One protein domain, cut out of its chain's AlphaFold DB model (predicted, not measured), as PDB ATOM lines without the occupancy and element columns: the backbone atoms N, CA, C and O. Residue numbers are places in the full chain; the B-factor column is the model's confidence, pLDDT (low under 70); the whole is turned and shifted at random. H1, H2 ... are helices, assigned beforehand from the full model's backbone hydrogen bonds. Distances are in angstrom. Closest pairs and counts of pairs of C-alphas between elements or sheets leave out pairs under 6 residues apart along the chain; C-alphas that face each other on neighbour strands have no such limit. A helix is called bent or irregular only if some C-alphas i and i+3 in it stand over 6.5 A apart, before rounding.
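AT A GLANCE: This is residues 2 to 93 of the 370 residues of a protein of Pterula gracilis (UniProt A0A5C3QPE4). H1, H4 and H5 form an up-and-down bundle, with H3 across one end, H2 packed beyond H3, and short H6 packed on H4. The printed part has 92 residues, of which 68 lie in six named helices, in the order H1 to H6 along the chain; there is no named strand, and the class is all helix. The whole is compact: radius of gyration of the C-alphas 12.9 A, spans 38 by 28 by 18 A.

HOW THE PARTS SIT: H1, residues 2 to 17, touches H5, residues 69 to 78, at a shallow tilt of 24 degrees, the same way; the closest C-alphas, Thr 13 and Ala 73, are 4.7 A apart. H4, residues 51 to 65, and H5 form a hairpin; their closest C-alphas, Thr 58 and Ala 70, are 4.7 A apart. H2, residues 21 to 27, touches H3, residues 35 to 49, about perpendicular at 79 degrees; the closest C-alphas are Leu 24 and Ser 44, 5.9 A. H3 and H4 touch only at the corner. H4 touches H6, residues 85 to 89, with residues 51 to 55 alone; the closest C-alphas are Arg 52 and Ala 88, 4.4 A. O i to N i+4 pairs are within hydrogen-bond range throughout H1, H2, H5 and H6, in 8 of 11 in H3 and 10 of 11 in H4.

IN THESE COORDINATES: H1 begins at C-alpha 2 (-15.760, -13.023, -14.246) and measures 22.1 A; H4 measures 21.7 A. H3, 20.7 A, is irregular: C-alphas 36 and 39 are 7.2 A apart. H6 ends at C-alpha 89 (5.447, -1.525, -8.518).

THE WHOLE: The C-alphas farthest apart, His 31 and Gly 66, are 38.6 A apart. The printed part has no cut and no long link; pLDDT is under 70 at residues 22, 28 and 30.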
ATOM      1  N   ASN A   2     -16.414 -12.482 -15.459       78.31
ATOM      2  CA  ASN A   2     -15.760 -13.023 -14.246       78.31
ATOM      3  C   ASN A   2     -15.141 -14.428 -14.405       78.31
ATOM      4  O   ASN A   2     -14.034 -14.671 -13.931       78.31
ATOM      5  N   HIS A   3     -15.794 -15.351 -15.121       88.38
ATOM      6  CA  HIS A   3     -15.246 -16.700 -15.336       88.38
ATOM      7  C   HIS A   3     -13.957 -16.724 -16.168       88.38
ATOM      8  O   HIS A   3     -13.077 -17.539 -15.894       88.38
ATOM      9  N   ILE A   4     -13.836 -15.842 -17.168       90.06
ATOM     10  CA  ILE A   4     -12.640 -15.766 -18.019       90.06
ATOM     11  C   ILE A   4     -11.476 -15.231 -17.189       90.06
ATOM     12  O   ILE A   4     -10.445 -15.892 -17.114       90.06
ATOM     13  N   GLY A   5     -11.676 -14.112 -16.485       88.75
ATOM     14  CA  GLY A   5     -10.668 -13.540 -15.587       88.75
ATOM     15  C   GLY A   5     -10.171 -14.542 -14.557       88.75
ATOM     16  O   GLY A   5      -8.970 -14.753 -14.425       88.75
ATOM     17  N   ARG A   6     -11.094 -15.249 -13.893       91.75
ATOM     18  CA  ARG A   6     -10.743 -16.280 -12.911       91.75
ATOM     19  C   ARG A   6      -9.849 -17.369 -13.511       91.75
ATOM     20  O   ARG A   6      -8.856 -17.738 -12.895       91.75
ATOM     21  N   ARG A   7     -10.171 -17.880 -14.705       92.50
ATOM     22  CA  ARG A   7      -9.354 -18.907 -15.380       92.50
ATOM     23  C   ARG A   7      -7.985 -18.369 -15.794       92.50
ATOM     24  O   ARG A   7      -6.992 -19.066 -15.606       92.50
ATOM     25  N   VAL A   8      -7.934 -17.145 -16.320       91.88
ATOM     26  CA  VAL A   8      -6.685 -16.486 -16.726       91.88
ATOM     27  C   VAL A   8      -5.773 -16.283 -15.520       91.88
ATOM     28  O   VAL A   8      -4.635 -16.741 -15.548       91.88
ATOM     29  N   PHE A   9      -6.261 -15.684 -14.433       94.25
ATOM     30  CA  PHE A   9      -5.429 -15.461 -13.251       94.25
ATOM     31  C   PHE A   9      -5.070 -16.750 -12.523       94.25
ATOM     32  O   PHE A   9      -3.941 -16.872 -12.069       94.25
ATOM     33  N   LEU A  10      -5.953 -17.754 -12.483       92.19
ATOM     34  CA  LEU A  10      -5.582 -19.067 -11.951       92.19
ATOM     35  C   LEU A  10      -4.393 -19.656 -12.719       92.19
ATOM     36  O   LEU A  10      -3.448 -20.162 -12.111       92.19
ATOM     37  N   LEU A  11      -4.425 -19.569 -14.052       90.50
ATOM     38  CA  LEU A  11      -3.329 -20.015 -14.903       90.50
ATOM     39  C   LEU A  11      -2.056 -19.202 -14.634       90.50
ATOM     40  O   LEU A  11      -1.006 -19.801 -14.415       90.50
ATOM     41  N   VAL A  12      -2.140 -17.869 -14.598       91.19
ATOM     42  CA  VAL A  12      -0.987 -16.986 -14.339       91.19
ATOM     43  C   VAL A  12      -0.378 -17.256 -12.962       91.19
ATOM     44  O   VAL A  12       0.819 -17.503 -12.878       91.19
ATOM     45  N   THR A  13      -1.177 -17.315 -11.898       90.56
ATOM     46  CA  THR A  13      -0.716 -17.631 -10.535       90.56
ATOM     47  C   THR A  13      -0.077 -19.018 -10.459       90.56
ATOM     48  O   THR A  13       0.989 -19.193  -9.863       90.56
ATOM     49  N   THR A  14      -0.662 -20.016 -11.128       87.31
ATOM     50  CA  THR A  14      -0.081 -21.370 -11.204       87.31
ATOM     51  C   THR A  14       1.257 -21.367 -11.940       87.31
ATOM     52  O   THR A  14       2.183 -22.083 -11.564       87.31
ATOM     53  N   LEU A  15       1.371 -20.574 -13.003       87.06
ATOM     54  CA  LEU A  15       2.602 -20.458 -13.769       87.06
ATOM     55  C   LEU A  15       3.687 -19.710 -12.991       87.06
ATOM     56  O   LEU A  15       4.824 -20.166 -13.004       87.06
ATOM     57  N   LEU A  16       3.341 -18.624 -12.289       87.56
ATOM     58  CA  LEU A  16       4.264 -17.838 -11.463       87.56
ATOM     59  C   LEU A  16       4.788 -18.638 -10.265       87.56
ATOM     60  O   LEU A  16       5.993 -18.674 -10.043       87.56
ATOM     61  N   SER A  17       3.915 -19.349  -9.549       82.00
ATOM     62  CA  SER A  17       4.313 -20.188  -8.401       82.00
ATOM     63  C   SER A  17       5.219 -21.359  -8.793       82.00
ATOM     64  O   SER A  17       6.054 -21.801  -8.006       82.00
ATOM     65  N   LYS A  18       5.093 -21.854 -10.031       81.12
ATOM     66  CA  LYS A  18       5.943 -22.918 -10.594       81.12
ATOM     67  C   LYS A  18       7.083 -22.377 -11.455       81.12
ATOM     68  O   LYS A  18       7.792 -23.164 -12.091       81.12
ATOM     69  N   LEU A  19       7.239 -21.056 -11.526       82.00
ATOM     70  CA  LEU A  19       8.158 -20.438 -12.458       82.00
ATOM     71  C   LEU A  19       9.598 -20.705 -12.039       82.00
ATOM     72  O   LEU A  19      10.080 -20.250 -11.005       82.00
ATOM     73  N   ASP A  20      10.330 -21.381 -12.915       79.69
ATOM     74  CA  ASP A  20      11.780 -21.419 -12.824       79.69
ATOM     75  C   ASP A  20      12.338 -20.112 -13.403       79.69
ATOM     76  O   ASP A  20      12.509 -19.976 -14.620       79.69
ATOM     77  N   THR A  21      12.633 -19.143 -12.531       74.88
ATOM     78  CA  THR A  21      13.182 -17.824 -12.907       74.88
ATOM     79  C   THR A  21      14.461 -17.923 -13.749       74.88
ATOM     80  O   THR A  21      14.785 -17.001 -14.497       74.88
ATOM     81  N   ARG A  22      15.166 -19.066 -13.725       67.44
ATOM     82  CA  ARG A  22      16.320 -19.324 -14.603       67.44
ATOM     83  C   ARG A  22      15.903 -19.571 -16.036       67.44
ATOM     84  O   ARG A  22      16.554 -19.065 -16.945       67.44
ATOM     85  N   LYS A  23      14.876 -20.404 -16.235       73.94
ATOM     86  CA  LYS A  23      14.360 -20.721 -17.571       73.94
ATOM     87  C   LYS A  23      13.818 -19.464 -18.224       73.94
ATOM     88  O   LYS A  23      14.066 -19.273 -19.406       73.94
ATOM     89  N   LEU A  24      13.180 -18.606 -17.430       75.31
ATOM     90  CA  LEU A  24      12.711 -17.306 -17.881       75.31
ATOM     91  C   LEU A  24      13.864 -16.399 -18.330       75.31
ATOM     92  O   LEU A  24      13.839 -15.880 -19.432       75.31
ATOM     93  N   SER A  25      14.939 -16.267 -17.544       71.44
ATOM     94  CA  SER A  25      16.066 -15.429 -17.987       71.44
ATOM     95  C   SER A  25      16.821 -15.964 -19.206       71.44
ATOM     96  O   SER A  25      17.618 -15.245 -19.784       71.44
ATOM     97  N   LYS A  26      16.604 -17.231 -19.575       71.69
ATOM     98  CA  LYS A  26      17.167 -17.827 -20.792       71.69
ATOM     99  C   LYS A  26      16.231 -17.718 -21.979       71.69
ATOM    100  O   LYS A  26      16.700 -17.835 -23.104       71.69
ATOM    101  N   SER A  27      14.923 -17.568 -21.765       71.19
ATOM    102  CA  SER A  27      13.995 -17.455 -22.888       71.19
ATOM    103  C   SER A  27      14.238 -16.180 -23.681       71.19
ATOM    104  O   SER A  27      14.166 -16.242 -24.899       71.19
ATOM    105  N   SER A  28      14.672 -15.098 -23.026       66.31
ATOM    106  CA  SER A  28      15.118 -13.874 -23.702       66.31
ATOM    107  C   SER A  28      16.369 -14.062 -24.574       66.31
ATOM    108  O   SER A  28      16.588 -13.285 -25.493       66.31
ATOM    109  N   GLU A  29      17.197 -15.080 -24.308       71.12
ATOM    110  CA  GLU A  29      18.439 -15.353 -25.055       71.12
ATOM    111  C   GLU A  29      18.253 -16.402 -26.167       71.12
ATOM    112  O   GLU A  29      19.103 -16.555 -27.044       71.12
ATOM    113  N   LEU A  30      17.161 -17.172 -26.141       69.38
ATOM    114  CA  LEU A  30      16.940 -18.281 -27.066       69.38
ATOM    115  C   LEU A  30      16.068 -17.846 -28.246       69.38
ATOM    116  O   LEU A  30      14.851 -17.773 -28.123       69.38
ATOM    117  N   HIS A  31      16.660 -17.727 -29.439       70.06
ATOM    118  CA  HIS A  31      15.927 -17.440 -30.685       70.06
ATOM    119  C   HIS A  31      14.802 -18.445 -31.021       70.06
ATOM    120  O   HIS A  31      13.927 -18.138 -31.829       70.06
ATOM    121  N   ARG A  32      14.807 -19.658 -30.440       74.12
ATOM    122  CA  ARG A  32      13.723 -20.648 -30.583       74.12
ATOM    123  C   ARG A  32      13.494 -21.445 -29.298       74.12
ATOM    124  O   ARG A  32      14.308 -22.288 -28.916       74.12
ATOM    125  N   LEU A  33      12.329 -21.266 -28.677       71.31
ATOM    126  CA  LEU A  33      11.885 -22.084 -27.547       71.31
ATOM    127  C   LEU A  33      11.273 -23.413 -28.013       71.31
ATOM    128  O   LEU A  33      10.461 -23.472 -28.940       71.31
ATOM    129  N   LYS A  34      11.612 -24.511 -27.321       78.19
ATOM    130  CA  LYS A  34      10.940 -25.812 -27.511       78.19
ATOM    131  C   LYS A  34       9.440 -25.662 -27.227       78.19
ATOM    132  O   LYS A  34       9.065 -24.903 -26.339       78.19
ATOM    133  N   ARG A  35       8.573 -26.447 -27.888       78.38
ATOM    134  CA  ARG A  35       7.097 -26.374 -27.735       78.38
ATOM    135  C   ARG A  35       6.631 -26.353 -26.272       78.38
ATOM    136  O   ARG A  35       5.804 -25.527 -25.909       78.38
ATOM    137  N   LYS A  36       7.227 -27.194 -25.419       78.12
ATOM    138  CA  LYS A  36       6.943 -27.256 -23.971       78.12
ATOM    139  C   LYS A  36       7.329 -26.000 -23.174       78.12
ATOM    140  O   LYS A  36       6.961 -25.890 -22.014       78.12
ATOM    141  N   HIS A  37       8.114 -25.094 -23.754       76.69
ATOM    142  CA  HIS A  37       8.551 -23.845 -23.132       76.69
ATOM    143  C   HIS A  37       7.817 -22.627 -23.708       76.69
ATOM    144  O   HIS A  37       8.072 -21.521 -23.254       76.69
ATOM    145  N   ARG A  38       6.885 -22.797 -24.659       78.00
ATOM    146  CA  ARG A  38       6.123 -21.667 -25.220       78.00
ATOM    147  C   ARG A  38       5.314 -20.905 -24.169       78.00
ATOM    148  O   ARG A  38       5.144 -19.706 -24.304       78.00
ATOM    149  N   CYS A  39       4.872 -21.562 -23.093       73.81
ATOM    150  CA  CYS A  39       4.236 -20.860 -21.975       73.81
ATOM    151  C   CYS A  39       5.185 -19.873 -21.273       73.81
ATOM    152  O   CYS A  39       4.727 -18.849 -20.782       73.81
ATOM    153  N   TYR A  40       6.495 -20.147 -21.261       76.00
ATOM    154  CA  TYR A  40       7.494 -19.223 -20.724       76.00
ATOM    155  C   TYR A  40       7.725 -18.028 -21.639       76.00
ATOM    156  O   TYR A  40       8.109 -16.996 -21.121       76.00
ATOM    157  N   ASP A  41       7.475 -18.154 -22.944       80.00
ATOM    158  CA  ASP A  41       7.627 -17.067 -23.921       80.00
ATOM    159  C   ASP A  41       6.611 -15.951 -23.653       80.00
ATOM    160  O   ASP A  41       6.952 -14.791 -23.430       80.00
ATOM    161  N   SER A  42       5.335 -16.339 -23.546       78.38
ATOM    162  CA  SER A  42       4.263 -15.402 -23.213       78.38
ATOM    163  C   SER A  42       4.476 -14.783 -21.834       78.38
ATOM    164  O   SER A  42       4.280 -13.586 -21.670       78.38
ATOM    165  N   LEU A  43       4.915 -15.566 -20.842       83.00
ATOM    166  CA  LEU A  43       5.227 -15.035 -19.514       83.00
ATOM    167  C   LEU A  43       6.486 -14.164 -19.502       83.00
ATOM    168  O   LEU A  43       6.521 -13.207 -18.741       83.00
ATOM    169  N   SER A  44       7.520 -14.463 -20.294       84.19
ATOM    170  CA  SER A  44       8.754 -13.668 -20.296       84.19
ATOM    171  C   SER A  44       8.513 -12.266 -20.794       84.19
ATOM    172  O   SER A  44       9.094 -11.349 -20.219       84.19
ATOM    173  N   HIS A  45       7.590 -12.093 -21.739       84.50
ATOM    174  CA  HIS A  45       7.139 -10.767 -22.131       84.50
ATOM    175  C   HIS A  45       6.597  -9.991 -20.919       84.50
ATOM    176  O   HIS A  45       7.159  -8.971 -20.540       84.50
ATOM    177  N   TYR A  46       5.597 -10.528 -20.209       84.31
ATOM    178  CA  TYR A  46       5.003  -9.842 -19.049       84.31
ATOM    179  C   TYR A  46       5.927  -9.720 -17.837       84.31
ATOM    180  O   TYR A  46       5.718  -8.854 -16.996       84.31
ATOM    181  N   ILE A  47       6.905 -10.614 -17.687       85.31
ATOM    182  CA  ILE A  47       7.746 -10.650 -16.489       85.31
ATOM    183  C   ILE A  47       9.037  -9.849 -16.677       85.31
ATOM    184  O   ILE A  47       9.487  -9.197 -15.736       85.31
ATOM    185  N   SER A  48       9.640  -9.920 -17.865       83.81
ATOM    186  CA  SER A  48      10.961  -9.347 -18.149       83.81
ATOM    187  C   SER A  48      10.891  -8.107 -19.037       83.81
ATOM    188  O   SER A  48      11.621  -7.158 -18.767       83.81
ATOM    189  N   GLU A  49      10.036  -8.106 -20.063       87.81
ATOM    190  CA  GLU A  49       9.995  -7.036 -21.074       87.81
ATOM    191  C   GLU A  49       9.036  -5.906 -20.687       87.81
ATOM    192  O   GLU A  49       9.418  -4.739 -20.723       87.81
ATOM    193  N   ASP A  50       7.817  -6.242 -20.257       93.25
ATOM    194  CA  ASP A  50       6.826  -5.278 -19.781       93.25
ATOM    195  C   ASP A  50       6.207  -5.681 -18.427       93.25
ATOM    196  O   ASP A  50       5.025  -6.032 -18.337       93.25
ATOM    197  N   PRO A  51       6.991  -5.586 -17.337       93.38
ATOM    198  CA  PRO A  51       6.532  -5.824 -15.960       93.38
ATOM    199  C   PRO A  51       5.351  -4.933 -15.527       93.38
ATOM    200  O   PRO A  51       4.653  -5.225 -14.556       93.38
ATOM    201  N   ARG A  52       5.092  -3.838 -16.247       96.25
ATOM    202  CA  ARG A  52       3.997  -2.904 -15.962       96.25
ATOM    203  C   ARG A  52       2.647  -3.503 -16.324       96.25
ATOM    204  O   ARG A  52       1.698  -3.358 -15.556       96.25
ATOM    205  N   SER A  53       2.578  -4.236 -17.436       95.06
ATOM    206  CA  SER A  53       1.345  -4.864 -17.915       95.06
ATOM    207  C   SER A  53       0.740  -5.823 -16.890       95.06
ATOM    208  O   SER A  53      -0.479  -5.816 -16.704       95.06
ATOM    209  N   ILE A  54       1.548  -6.619 -16.173       94.62
ATOM    210  CA  ILE A  54       1.018  -7.513 -15.129       94.62
ATOM    211  C   ILE A  54       0.455  -6.722 -13.942       94.62
ATOM    212  O   ILE A  54      -0.643  -7.033 -13.477       94.62
ATOM    213  N   ALA A  55       1.132  -5.662 -13.495       96.50
ATOM    214  CA  ALA A  55       0.643  -4.801 -12.418       96.50
ATOM    215  C   ALA A  55      -0.649  -4.071 -12.815       96.50
ATOM    216  O   ALA A  55      -1.658  -4.180 -12.125       96.50
ATOM    217  N   GLN A  56      -0.670  -3.411 -13.972       97.06
ATOM    218  CA  GLN A  56      -1.836  -2.666 -14.455       97.06
ATOM    219  C   GLN A  56      -3.043  -3.575 -14.700       97.06
ATOM    220  O   GLN A  56      -4.164  -3.243 -14.305       97.06
ATOM    221  N   THR A  57      -2.821  -4.748 -15.303       95.88
ATOM    222  CA  THR A  57      -3.888  -5.723 -15.561       95.88
ATOM    223  C   THR A  57      -4.451  -6.255 -14.248       95.88
ATOM    224  O   THR A  57      -5.664  -6.258 -14.063       95.88
ATOM    225  N   THR A  58      -3.603  -6.664 -13.302       96.50
ATOM    226  CA  THR A  58      -4.073  -7.172 -12.001       96.50
ATOM    227  C   THR A  58      -4.828  -6.102 -11.205       96.50
ATOM    228  O   THR A  58      -5.914  -6.394 -10.703       96.50
ATOM    229  N   CYS A  59      -4.335  -4.857 -11.172       97.56
ATOM    230  CA  CYS A  59      -5.018  -3.723 -10.536       97.56
ATOM    231  C   CYS A  59      -6.396  -3.473 -11.156       97.56
ATOM    232  O   CYS A  59      -7.402  -3.455 -10.448       97.56
ATOM    233  N   SER A  60      -6.449  -3.333 -12.484       96.81
ATOM    234  CA  SER A  60      -7.693  -3.069 -13.215       96.81
ATOM    235  C   SER A  60      -8.707  -4.181 -12.983       96.81
ATOM    236  O   SER A  60      -9.880  -3.916 -12.720       96.81
ATOM    237  N   TRP A  61      -8.251  -5.438 -13.015       96.81
ATOM    238  CA  TRP A  61      -9.149  -6.567 -12.831       96.81
ATOM    239  C   TRP A  61      -9.695  -6.684 -11.413       96.81
ATOM    240  O   TRP A  61     -10.869  -7.012 -11.220       96.81
ATOM    241  N   TYR A  62      -8.860  -6.406 -10.418       97.12
ATOM    242  CA  TYR A  62      -9.307  -6.384  -9.037       97.12
ATOM    243  C   TYR A  62     -10.298  -5.242  -8.788       97.12
ATOM    244  O   TYR A  62     -11.368  -5.474  -8.237       97.12
ATOM    245  N   LYS A  63      -9.993  -4.034  -9.271       96.19
ATOM    246  CA  LYS A  63     -10.825  -2.840  -9.088       96.19
ATOM    247  C   LYS A  63     -12.198  -2.954  -9.753       96.19
ATOM    248  O   LYS A  63     -13.192  -2.567  -9.151       96.19
ATOM    249  N   VAL A  64     -12.270  -3.496 -10.972       95.56
ATOM    250  CA  VAL A  64     -13.532  -3.587 -11.728       95.56
ATOM    251  C   VAL A  64     -14.377  -4.795 -11.314       95.56
ATOM    252  O   VAL A  64     -15.600  -4.691 -11.255       95.56
ATOM    253  N   TRP A  65     -13.753  -5.947 -11.037       94.88
ATOM    254  CA  TRP A  65     -14.484  -7.209 -10.843       94.88
ATOM    255  C   TRP A  65     -14.304  -7.854  -9.465       94.88
ATOM    256  O   TRP A  65     -14.870  -8.922  -9.234       94.88
ATOM    257  N   GLY A  66     -13.491  -7.288  -8.568       93.44
ATOM    258  CA  GLY A  66     -13.243  -7.849  -7.233       93.44
ATOM    259  C   GLY A  66     -12.626  -9.252  -7.253       93.44
ATOM    260  O   GLY A  66     -12.832 -10.043  -6.338       93.44
ATOM    261  N   THR A  67     -11.919  -9.625  -8.327       94.44
ATOM    262  CA  THR A  67     -11.390 -10.990  -8.479       94.44
ATOM    263  C   THR A  67     -10.138 -11.180  -7.625       94.44
ATOM    264  O   THR A  67      -9.078 -10.697  -8.010       94.44
ATOM    265  N   SER A  68     -10.222 -11.939  -6.526       93.81
ATOM    266  CA  SER A  68      -9.095 -12.194  -5.600       93.81
ATOM    267  C   SER A  68      -7.884 -12.892  -6.237       93.81
ATOM    268  O   SER A  68      -6.759 -12.723  -5.785       93.81
ATOM    269  N   LEU A  69      -8.055 -13.599  -7.359       95.25
ATOM    270  CA  LEU A  69      -6.918 -14.184  -8.085       95.25
ATOM    271  C   LEU A  69      -6.033 -13.146  -8.798       95.25
ATOM    272  O   LEU A  69      -4.885 -13.444  -9.118       95.25
ATOM    273  N   ALA A  70      -6.548 -11.946  -9.079       96.62
ATOM    274  CA  ALA A  70      -5.755 -10.878  -9.684       96.62
ATOM    275  C   ALA A  70      -4.642 -10.374  -8.737       96.62
ATOM    276  O   ALA A  70      -3.474 -10.423  -9.131       96.62
ATOM    277  N   PRO A  71      -4.932  -9.968  -7.484       96.31
ATOM    278  CA  PRO A  71      -3.890  -9.643  -6.517       96.31
ATOM    279  C   PRO A  71      -3.022 -10.862  -6.171       96.31
ATOM    280  O   PRO A  71      -1.820 -10.686  -6.019       96.31
ATOM    281  N   ALA A  72      -3.552 -12.094  -6.178       94.56
ATOM    282  CA  ALA A  72      -2.731 -13.304  -6.046       94.56
ATOM    283  C   ALA A  72      -1.611 -13.380  -7.100       94.56
ATOM    284  O   ALA A  72      -0.452 -13.661  -6.783       94.56
ATOM    285  N   ALA A  73      -1.941 -13.110  -8.368       95.75
ATOM    286  CA  ALA A  73      -0.967 -13.104  -9.455       95.75
ATOM    287  C   ALA A  73       0.085 -12.000  -9.266       95.75
ATOM    288  O   ALA A  73       1.277 -12.256  -9.439       95.75
ATOM    289  N   LEU A  74      -0.338 -10.798  -8.857       96.50
ATOM    290  CA  LEU A  74       0.575  -9.693  -8.558       96.50
ATOM    291  C   LEU A  74       1.502 -10.024  -7.381       96.50
ATOM    292  O   LEU A  74       2.711  -9.848  -7.488       96.50
ATOM    293  N   ALA A  75       0.960 -10.559  -6.289       94.69
ATOM    294  CA  ALA A  75       1.726 -10.978  -5.122       94.69
ATOM    295  C   ALA A  75       2.791 -12.015  -5.496       94.69
ATOM    296  O   ALA A  75       3.967 -11.840  -5.180       94.69
ATOM    297  N   ASN A  76       2.411 -13.056  -6.245       91.00
ATOM    298  CA  ASN A  76       3.354 -14.072  -6.717       91.00
ATOM    299  C   ASN A  76       4.446 -13.472  -7.604       91.00
ATOM    300  O   ASN A  76       5.602 -13.856  -7.469       91.00
ATOM    301  N   TYR A  77       4.100 -12.524  -8.478       93.06
ATOM    302  CA  TYR A  77       5.074 -11.810  -9.298       93.06
ATOM    303  C   TYR A  77       6.076 -11.018  -8.440       93.06
ATOM    304  O   TYR A  77       7.285 -11.154  -8.629       93.06
ATOM    305  N   LEU A  78       5.595 -10.241  -7.465       90.88
ATOM    306  CA  LEU A  78       6.437  -9.427  -6.580       90.88
ATOM    307  C   LEU A  78       7.367 -10.295  -5.717       90.88
ATOM    308  O   LEU A  78       8.527  -9.943  -5.497       90.88
ATOM    309  N   LEU A  79       6.904 -11.479  -5.309       86.31
ATOM    310  CA  LEU A  79       7.695 -12.461  -4.562       86.31
ATOM    311  C   LEU A  79       8.799 -13.143  -5.388       86.31
ATOM    312  O   LEU A  79       9.635 -13.844  -4.812       86.31
ATOM    313  N   LEU A  80       8.859 -12.947  -6.712       81.81
ATOM    314  CA  LEU A  80       9.963 -13.466  -7.528       81.81
ATOM    315  C   LEU A  80      11.273 -12.681  -7.341       81.81
ATOM    316  O   LEU A  80      12.320 -13.194  -7.742       81.81
ATOM    317  N   TYR A  81      11.236 -11.477  -6.748       75.44
ATOM    318  CA  TYR A  81      12.403 -10.605  -6.515       75.44
ATOM    319  C   TYR A  81      13.304 -10.441  -7.751       75.44
ATOM    320  O   TYR A  81      14.525 -10.612  -7.696       75.44
ATOM    321  N   ILE A  82      12.702 -10.155  -8.904       79.00
ATOM    322  CA  ILE A  82      13.439  -9.941 -10.153       79.00
ATOM    323  C   ILE A  82      13.885  -8.482 -10.294       79.00
ATOM    324  O   ILE A  82      13.284  -7.582  -9.717       79.00
ATOM    325  N   ALA A  83      14.919  -8.238 -11.107       75.12
ATOM    326  CA  ALA A  83      15.470  -6.897 -11.340       75.12
ATOM    327  C   ALA A  83      14.430  -5.883 -11.860       75.12
ATOM    328  O   ALA A  83      14.587  -4.683 -11.665       75.12
ATOM    329  N   SER A  84      13.354  -6.370 -12.479       83.81
ATOM    330  CA  SER A  84      12.272  -5.568 -13.054       83.81
ATOM    331  C   SER A  84      11.124  -5.264 -12.076       83.81
ATOM    332  O   SER A  84      10.041  -4.890 -12.521       83.81
ATOM    333  N   ILE A  85      11.326  -5.430 -10.760       90.56
ATOM    334  CA  ILE A  85      10.268  -5.216  -9.757       90.56
ATOM    335  C   ILE A  85       9.813  -3.754  -9.678       90.56
ATOM    336  O   ILE A  85       8.616  -3.492  -9.588       90.56
ATOM    337  N   GLU A  86      10.739  -2.796  -9.763       94.38
ATOM    338  CA  GLU A  86      10.412  -1.379  -9.594       94.38
ATOM    339  C   GLU A  86       9.450  -0.847 -10.671       94.38
ATOM    340  O   GLU A  86       8.437  -0.262 -10.294       94.38
ATOM    341  N   PRO A  87       9.652  -1.104 -11.979       96.12
ATOM    342  CA  PRO A  87       8.673  -0.724 -12.996       96.12
ATOM    343  C   PRO A  87       7.265  -1.299 -12.769       96.12
ATOM    344  O   PRO A  87       6.280  -0.595 -13.001       96.12
ATOM    345  N   ALA A  88       7.150  -2.554 -12.310       96.38
ATOM    346  CA  ALA A  88       5.852  -3.146 -11.973       96.38
ATOM    347  C   ALA A  88       5.198  -2.410 -10.805       96.38
ATOM    348  O   ALA A  88       4.045  -1.997 -10.911       96.38
ATOM    349  N   VAL A  89       5.943  -2.213  -9.713       96.50
ATOM    350  CA  VAL A  89       5.447  -1.525  -8.518       96.50
ATOM    351  C   VAL A  89       5.033  -0.096  -8.856       96.50
ATOM    352  O   VAL A  89       3.916   0.291  -8.536       96.50
ATOM    353  N   ALA A  90       5.849   0.649  -9.603       97.00
ATOM    354  CA  ALA A  90       5.537   2.006 -10.061       97.00
ATOM    355  C   ALA A  90       4.289   2.100 -10.956       97.00
ATOM    356  O   ALA A  90       3.771   3.196 -11.162       97.00
ATOM    357  N   SER A  91       3.806   0.970 -11.482       97.62
ATOM    358  CA  SER A  91       2.598   0.882 -12.309       97.62
ATOM    359  C   SER A  91       1.377   0.342 -11.557       97.62
ATOM    360  O   SER A  91       0.334   0.120 -12.175       97.62
ATOM    361  N   ILE A  92       1.492   0.109 -10.244       98.06
ATOM    362  CA  ILE A  92       0.356  -0.223  -9.383       98.06
ATOM    363  C   ILE A  92      -0.554   1.005  -9.258       98.06
ATOM    364  O   ILE A  92      -0.082   2.113  -9.006       98.06
ATOM    365  N   ASP A  93      -1.867   0.801  -9.418       97.94
ATOM    366  CA  ASP A  93      -2.872   1.850  -9.205       97.94
ATOM    367  C   ASP A  93      -2.788   2.350  -7.742       97.94
ATOM    368  O   ASP A  93      -2.888   1.526  -6.825       97.94
TER     369      ASP A  93